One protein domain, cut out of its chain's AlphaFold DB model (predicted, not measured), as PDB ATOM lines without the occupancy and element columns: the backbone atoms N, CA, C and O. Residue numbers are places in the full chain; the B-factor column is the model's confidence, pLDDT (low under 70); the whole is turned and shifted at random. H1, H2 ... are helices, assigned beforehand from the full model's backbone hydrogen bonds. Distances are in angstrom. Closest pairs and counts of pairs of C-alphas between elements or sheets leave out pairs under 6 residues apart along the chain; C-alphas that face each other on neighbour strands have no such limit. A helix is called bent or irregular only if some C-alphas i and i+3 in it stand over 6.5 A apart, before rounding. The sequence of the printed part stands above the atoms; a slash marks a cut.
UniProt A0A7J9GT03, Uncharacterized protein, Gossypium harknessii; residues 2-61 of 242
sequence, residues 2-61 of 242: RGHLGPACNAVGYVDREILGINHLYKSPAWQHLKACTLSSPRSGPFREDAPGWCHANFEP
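What this domain is: This is residues 2 to 61 of the 242 residues of an uncharacterized protein of Gossypium harknessii (UniProt A0A7J9GT03). A chain with little regular structure, mostly loops, has its longest helix, H1, at one end, the short helices H2 and H3 packed together away from it, and the long loop of residues 34 to 52 at the opposite end. The 60 printed residues hold three named helices, in the order H1, H2, H3, and no named strand; the class is all helix, with under half of the residues, 17, in named elements. The whole is compact, with a radius of gyration of the C-alphas of 11.8 A and spans of 34 by 26 by 16 A.

How they stand to each other: H1, residues 11 to 19, is apart from both H2, residues 30 to 33, and H3, residues 53 to 56. H2 and H3 touch, their closest C-alphas being those of Trp 31 and Cys 55, 5.7 A apart. In H1 every O i to N i+4 pair is within hydrogen-bond range; H2 and H3 are too short for such a pair, and their O i to N i+3 pairs within range are 0 of 1 and 1 of 1.

Where its parts are: H1 runs 12.3 A from C-alpha 11 at (158.321, 162.126, 108.833). H2, 7.5 A from C-alpha 30 to C-alpha 33, is irregular. H3, 5.8 A, ends at C-alpha 56 at (158.464, 160.744, 125.815).

The domain as a whole: The two C-alphas farthest apart, of Ile 19 and Leu 39, are 33.7 A apart. The printed part has no cut. The link from H2 to H3 is long. Residues 2 to 5 have pLDDT under 70.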
ATOM      1  N   ARG A   2     155.470 146.584 112.305       40.78
ATOM      2  CA  ARG A   2     154.307 147.446 112.021       40.78
ATOM      3  C   ARG A   2     154.679 148.871 112.434       40.78
ATOM      4  O   ARG A   2     155.104 149.067 113.568       40.78
ATOM      5  N   GLY A   3     154.577 149.832 111.518       55.81
ATOM      6  CA  GLY A   3     154.844 151.235 111.826       55.81
ATOM      7  C   GLY A   3     153.855 151.736 112.876       55.81
ATOM      8  O   GLY A   3     152.645 151.620 112.693       55.81
ATOM      9  N   HIS A   4     154.357 152.260 113.992       59.28
ATOM     10  CA  HIS A   4     153.516 152.947 114.964       59.28
ATOM     11  C   HIS A   4     153.105 154.301 114.380       59.28
ATOM     12  O   HIS A   4     153.954 155.148 114.133       59.28
ATOM     13  N   LEU A   5     151.805 154.527 114.189       65.50
ATOM     14  CA  LEU A   5     151.241 155.792 113.689       65.50
ATOM     15  C   LEU A   5     151.101 156.847 114.806       65.50
ATOM     16  O   LEU A   5     150.156 157.632 114.832       65.50
ATOM     17  N   GLY A   6     152.010 156.825 115.784       70.75
ATOM     18  CA  GLY A   6     151.992 157.768 116.896       70.75
ATOM     19  C   GLY A   6     152.343 159.189 116.432       70.75
ATOM     20  O   GLY A   6     153.126 159.340 115.494       70.75
ATOM     21  N   PRO A   7     151.861 160.246 117.112       74.44
ATOM     22  CA  PRO A   7     152.196 161.638 116.791       74.44
ATOM     23  C   PRO A   7     153.703 161.936 116.703       74.44
ATOM     24  O   PRO A   7     154.105 162.827 115.954       74.44
ATOM     25  N   ALA A   8     154.533 161.187 117.439       74.94
ATOM     26  CA  ALA A   8     155.993 161.318 117.428       74.94
ATOM     27  C   ALA A   8     156.726 160.472 116.374       74.94
ATOM     28  O   ALA A   8     157.943 160.604 116.201       74.94
ATOM     29  N   CYS A   9     155.996 159.609 115.671       77.12
ATOM     30  CA  CYS A   9     156.470 158.806 114.548       77.12
ATOM     31  C   CYS A   9     156.063 159.479 113.229       77.12
ATOM     32  O   CYS A   9     155.463 158.860 112.355       77.12
ATOM     33  N   ASN A  10     156.346 160.778 113.115       80.44
ATOM     34  CA  ASN A  10     156.090 161.566 111.914       80.44
ATOM     35  C   ASN A  10     157.368 161.696 111.062       80.44
ATOM     36  O   ASN A  10     158.478 161.494 111.557       80.44
ATOM     37  N   ALA A  11     157.206 162.030 109.778       82.50
ATOM     38  CA  ALA A  11     158.321 162.126 108.833       82.50
ATOM     39  C   ALA A  11     159.372 163.168 109.253       82.50
ATOM     40  O   ALA A  11     160.560 162.933 109.063       82.50
ATOM     41  N   VAL A  12     158.947 164.274 109.876       83.56
ATOM     42  CA  VAL A  12     159.854 165.327 110.362       83.56
ATOM     43  C   VAL A  12     160.784 164.783 111.441       83.56
ATOM     44  O   VAL A  12     161.997 164.794 111.277       83.56
ATOM     45  N   GLY A  13     160.214 164.175 112.481       83.25
ATOM     46  CA  GLY A  13     160.978 163.560 113.558       83.25
ATOM     47  C   GLY A  13     161.822 162.368 113.108       83.25
ATOM     48  O   GLY A  13     162.805 162.061 113.768       83.25
ATOM     49  N   TYR A  14     161.471 161.687 112.013       86.31
ATOM     50  CA  TYR A  14     162.342 160.674 111.411       86.31
ATOM     51  C   TYR A  14     163.576 161.320 110.766       86.31
ATOM     52  O   TYR A  14     164.697 160.974 111.122       86.31
ATOM     53  N   VAL A  15     163.371 162.300 109.880       88.19
ATOM     54  CA  VAL A  15     164.456 163.001 109.174       88.19
ATOM     55  C   VAL A  15     165.405 163.694 110.152       88.19
ATOM     56  O   VAL A  15     166.618 163.549 110.025       88.19
ATOM     57  N   ASP A  16     164.877 164.383 111.165       87.81
ATOM     58  CA  ASP A  16     165.706 165.080 112.152       87.81
ATOM     59  C   ASP A  16     166.542 164.098 112.995       87.81
ATOM     60  O   ASP A  16     167.702 164.376 113.288       87.81
ATOM     61  N   ARG A  17     166.011 162.914 113.343       87.38
ATOM     62  CA  ARG A  17     166.771 161.884 114.082       87.38
ATOM     63  C   ARG A  17     167.887 161.266 113.250       87.38
ATOM     64  O   ARG A  17     168.949 161.006 113.807       87.38
ATOM     65  N   GLU A  18     167.647 161.039 111.962       89.50
ATOM     66  CA  GLU A  18     168.645 160.474 111.048       89.50
ATOM     67  C   GLU A  18     169.766 161.473 110.732       89.50
ATOM     68  O   GLU A  18     170.932 161.093 110.679       89.50
ATOM     69  N   ILE A  19     169.434 162.755 110.541       89.69
ATOM     70  CA  ILE A  19     170.404 163.773 110.111       89.69
ATOM     71  C   ILE A  19     171.115 164.432 111.299       89.69
ATOM     72  O   ILE A  19     172.339 164.544 111.293       89.69
ATOM     73  N   LEU A  20     170.366 164.897 112.304       87.94
ATOM     74  CA  LEU A  20     170.920 165.638 113.448       87.94
ATOM     75  C   LEU A  20     171.367 164.704 114.583       87.94
ATOM     76  O   LEU A  20     172.204 165.074 115.405       87.94
ATOM     77  N   GLY A  21     170.828 163.483 114.623       86.88
ATOM     78  CA  GLY A  21     171.101 162.502 115.669       86.88
ATOM     79  C   GLY A  21     170.292 162.739 116.949       86.88
ATOM     80  O   GLY A  21     169.956 163.860 117.318       86.88
ATOM     81  N   ILE A  22     170.015 161.661 117.691       84.56
ATOM     82  CA  ILE A  22     169.141 161.668 118.888       84.56
ATOM     83  C   ILE A  22     169.631 162.634 119.984       84.56
ATOM     84  O   ILE A  22     168.819 163.172 120.736       84.56
ATOM     85  N   ASN A  23     170.944 162.865 120.060       85.50
ATOM     86  CA  ASN A  23     171.562 163.741 121.056       85.50
ATOM     87  C   ASN A  23     171.289 165.231 120.815       85.50
ATOM     88  O   ASN A  23     171.388 166.004 121.765       85.50
ATOM     89  N   HIS A  24     170.967 165.623 119.579       85.62
ATOM     90  CA  HIS A  24     170.662 167.011 119.240       85.62
ATOM     91  C   HIS A  24     169.231 167.398 119.626       85.62
ATOM     92  O   HIS A  24     168.987 168.537 120.005       85.62
ATOM     93  N   LEU A  25     168.288 166.451 119.568       85.88
ATOM     94  CA  LEU A  25     166.873 166.753 119.771       85.88
ATOM     95  C   LEU A  25     166.592 167.238 121.201       85.88
ATOM     96  O   LEU A  25     167.103 166.683 122.183       85.88
ATOM     97  N   TYR A  26     165.668 168.193 121.330       83.75
ATOM     98  CA  TYR A  26     165.213 168.654 122.636       83.75
ATOM     99  C   TYR A  26     164.585 167.510 123.435       83.75
ATOM    100  O   TYR A  26     163.667 166.813 122.993       83.75
ATOM    101  N   LYS A  27     165.061 167.373 124.675       81.69
ATOM    102  CA  LYS A  27     164.598 166.368 125.644       81.69
ATOM    103  C   LYS A  27     163.225 166.679 126.236       81.69
ATOM    104  O   LYS A  27     162.692 165.861 126.978       81.69
ATOM    105  N   SER A  28     162.670 167.859 125.957       79.75
ATOM    106  CA  SER A  28     161.323 168.226 126.386       79.75
ATOM    107  C   SER A  28     160.316 167.865 125.289       79.75
ATOM    108  O   SER A  28     160.220 168.595 124.302       79.75
ATOM    109  N   PRO A  29     159.569 166.753 125.415       75.25
ATOM    110  CA  PRO A  29     158.593 166.336 124.414       75.25
ATOM    111  C   PRO A  29     157.521 167.395 124.143       75.25
ATOM    112  O   PRO A  29     156.801 167.822 125.045       75.25
ATOM    113  N   ALA A  30     157.314 167.726 122.866       77.94
ATOM    114  CA  ALA A  30     156.237 168.620 122.431       77.94
ATOM    115  C   ALA A  30     154.830 168.066 122.748       77.94
ATOM    116  O   ALA A  30     153.848 168.808 122.799       77.94
ATOM    117  N   TRP A  31     154.720 166.753 122.978       79.88
ATOM    118  CA  TRP A  31     153.450 166.060 123.194       79.88
ATOM    119  C   TRP A  31     152.967 166.034 124.651       79.88
ATOM    120  O   TRP A  31     151.881 165.519 124.910       79.88
ATOM    121  N   GLN A  32     153.716 166.618 125.594       80.44
ATOM    122  CA  GLN A  32     153.390 166.625 127.031       80.44
ATOM    123  C   GLN A  32     151.986 167.149 127.354       80.44
ATOM    124  O   GLN A  32     151.386 166.735 128.337       80.44
ATOM    125  N   HIS A  33     151.447 168.037 126.520       82.44
ATOM    126  CA  HIS A  33     150.144 168.673 126.724       82.44
ATOM    127  C   HIS A  33     148.952 167.829 126.244       82.44
ATOM    128  O   HIS A  33     147.796 168.186 126.502       82.44
ATOM    129  N   LEU A  34     149.191 166.730 125.515       84.88
ATOM    130  CA  LEU A  34     148.112 165.894 124.988       84.88
ATOM    131  C   LEU A  34     147.418 165.132 126.123       84.88
ATOM    132  O   LEU A  34     148.066 164.603 127.022       84.88
ATOM    133  N   LYS A  35     146.092 164.974 126.013       85.56
ATOM    134  CA  LYS A  35     145.271 164.157 126.933       85.56
ATOM    135  C   LYS A  35     145.750 162.706 127.056       85.56
ATOM    136  O   LYS A  35     145.506 162.061 128.068       85.56
ATOM    137  N   ALA A  36     146.411 162.194 126.016       85.31
ATOM    138  CA  ALA A  36     147.015 160.865 126.017       85.31
ATOM    139  C   ALA A  36     148.277 160.777 126.895       85.31
ATOM    140  O   ALA A  36     148.637 159.684 127.315       85.31
ATOM    141  N   CYS A  37     148.936 161.906 127.159       85.69
ATOM    142  CA  CYS A  37     150.204 161.969 127.879       85.69
ATOM    143  C   CYS A  37     150.040 162.483 129.316       85.69
ATOM    144  O   CYS A  37     150.749 162.010 130.198       85.69
ATOM    145  N   THR A  38     149.102 163.403 129.584       87.62
ATOM    146  CA  THR A  38     148.869 163.949 130.933       87.62
ATOM    147  C   THR A  38     147.385 164.128 131.261       87.62
ATOM    148  O   THR A  38     146.566 164.455 130.398       87.62
ATOM    149  N   LEU A  39     147.045 163.976 132.546       86.75
ATOM    150  CA  LEU A  39     145.723 164.306 133.097       86.75
ATOM    151  C   LEU A  39     145.503 165.820 133.247       86.75
ATOM    152  O   LEU A  39     144.365 166.262 133.355       86.75
ATOM    153  N   SER A  40     146.574 166.619 133.213       85.19
ATOM    154  CA  SER A  40     146.518 168.083 133.370       85.19
ATOM    155  C   SER A  40     146.213 168.837 132.069       85.19
ATOM    156  O   SER A  40     146.267 170.068 132.034       85.19
ATOM    157  N   SER A  41     145.896 168.119 130.987       82.19
ATOM    158  CA  SER A  41     145.655 168.699 129.663       82.19
ATOM    159  C   SER A  41     144.542 169.759 129.727       82.19
ATOM    160  O   SER A  41     143.479 169.484 130.288       82.19
ATOM    161  N   PRO A  42     144.742 170.971 129.168       79.56
ATOM    162  CA  PRO A  42     145.766 171.351 128.185       79.56
ATOM    163  C   PRO A  42     147.106 171.838 128.769       79.56
ATOM    164  O   PRO A  42     148.022 172.165 128.013       79.56
ATOM    165  N   ARG A  43     147.252 171.919 130.095       79.31
ATOM    166  CA  ARG A  43     148.513 172.321 130.734       79.31
ATOM    167  C   ARG A  43     149.506 171.159 130.742       79.31
ATOM    168  O   ARG A  43     149.117 169.995 130.674       79.31
ATOM    169  N   SER A  44     150.794 171.492 130.792       78.44
ATOM    170  CA  SER A  44     151.836 170.502 131.055       78.44
ATOM    171  C   SER A  44     151.694 170.011 132.493       78.44
ATOM    172  O   SER A  44     151.312 170.760 133.393       78.44
ATOM    173  N   GLY A  45     151.976 168.734 132.699       82.50
ATOM    174  CA  GLY A  45     151.899 168.080 133.994       82.50
ATOM    175  C   GLY A  45     152.684 166.773 133.967       82.50
ATOM    176  O   GLY A  45     153.275 166.440 132.934       82.50
ATOM    177  N   PRO A  46     152.699 166.019 135.076       85.94
ATOM    178  CA  PRO A  46     153.332 164.710 135.098       85.94
ATOM    179  C   PRO A  46     152.697 163.793 134.046       85.94
ATOM    180  O   PRO A  46     151.497 163.893 133.743       85.94
ATOM    181  N   PHE A  47     153.524 162.917 133.480       87.12
ATOM    182  CA  PHE A  47     153.054 161.889 132.563       87.12
ATOM    183  C   PHE A  47     152.180 160.876 133.299       87.12
ATOM    184  O   PHE A  47     152.418 160.566 134.466       87.12
ATOM    185  N   ARG A  48     151.159 160.370 132.609       86.25
ATOM    186  CA  ARG A  48     150.327 159.272 133.108       86.25
ATOM    187  C   ARG A  48     151.153 157.983 133.163       86.25
ATOM    188  O   ARG A  48     152.010 157.773 132.310       86.25
ATOM    189  N   GLU A  49     150.889 157.114 134.134       85.38
ATOM    190  CA  GLU A  49     151.623 155.843 134.277       85.38
ATOM    191  C   GLU A  49     151.408 154.897 133.082       85.38
ATOM    192  O   GLU A  49     152.299 154.143 132.706       85.38
ATOM    193  N   ASP A  50     150.248 154.984 132.433       88.50
ATOM    194  CA  ASP A  50     149.873 154.266 131.212       88.50
ATOM    195  C   ASP A  50     150.105 155.097 129.932       88.50
ATOM    196  O   ASP A  50     149.544 154.792 128.874       88.50
ATOM    197  N   ALA A  51     150.904 156.169 130.002       83.81
ATOM    198  CA  ALA A  51     151.202 156.990 128.835       83.81
ATOM    199  C   ALA A  51     151.972 156.174 127.776       83.81
ATOM    200  O   ALA A  51     152.940 155.475 128.088       83.81
ATOM    201  N   PRO A  52     151.591 156.264 126.492       85.44
ATOM    202  CA  PRO A  52     152.287 155.545 125.437       85.44
ATOM    203  C   PRO A  52     153.709 156.090 125.245       85.44
ATOM    204  O   PRO A  52     153.937 157.295 125.323       85.44
ATOM    205  N   GLY A  53     154.670 155.223 124.903       81.94
ATOM    206  CA  GLY A  53     156.096 155.589 124.835       81.94
ATOM    207  C   GLY A  53     156.437 156.758 123.897       81.94
ATOM    208  O   GLY A  53     157.414 157.467 124.122       81.94
ATOM    209  N   TRP A  54     155.604 157.034 122.886       84.31
ATOM    210  CA  TRP A  54     155.777 158.197 122.011       84.31
ATOM    211  C   TRP A  54     155.539 159.545 122.719       84.31
ATOM    212  O   TRP A  54     155.987 160.569 122.212       84.31
ATOM    213  N   CYS A  55     154.893 159.572 123.892       85.06
ATOM    214  CA  CYS A  55     154.759 160.772 124.724       85.06
ATOM    215  C   CYS A  55     156.110 161.293 125.241       85.06
ATOM    216  O   CYS A  55     156.245 162.490 125.480       85.06
ATOM    217  N   HIS A  56     157.106 160.412 125.373       83.38
ATOM    218  CA  HIS A  56     158.464 160.744 125.815       83.38
ATOM    219  C   HIS A  56     159.426 161.039 124.664       83.38
ATOM    220  O   HIS A  56     160.613 161.250 124.893       83.38
ATOM    221  N   ALA A  57     158.950 161.003 123.422       83.06
ATOM    222  CA  ALA A  57     159.828 161.173 122.283       83.06
ATOM    223  C   ALA A  57     160.441 162.580 122.264       83.06
ATOM    224  O   ALA A  57     159.765 163.579 122.506       83.06
ATOM    225  N   ASN A  58     161.724 162.658 121.923       84.75
ATOM    226  CA  ASN A  58     162.381 163.938 121.695       84.75
ATOM    227  C   ASN A  58     161.860 164.560 120.390       84.75
ATOM    228  O   ASN A  58     161.479 163.839 119.451       84.75
ATOM    229  N   PHE A  59     161.861 165.889 120.339       83.19
ATOM    230  CA  PHE A  59     161.369 166.683 119.216       83.19
ATOM    231  C   PHE A  59     162.316 167.852 118.949       83.19
ATOM    232  O   PHE A  59     162.843 168.422 119.895       83.19
ATOM    233  N   GLU A  60     162.527 168.209 117.684       85.56
ATOM    234  CA  GLU A  60     163.336 169.365 117.297       85.56
ATOM    235  C   GLU A  60     162.425 170.433 116.666       85.56
ATOM    236  O   GLU A  60     161.981 170.250 115.531       85.56
ATOM    237  N   PRO A  61     162.089 171.524 117.381       76.88
ATOM    238  CA  PRO A  61     161.249 172.586 116.822       76.88
ATOM    239  C   PRO A  61     161.937 173.345 115.677       76.88
ATOM    240  O   PRO A  61     161.258 173.818 114.767       76.88
TER     241      PRO A  61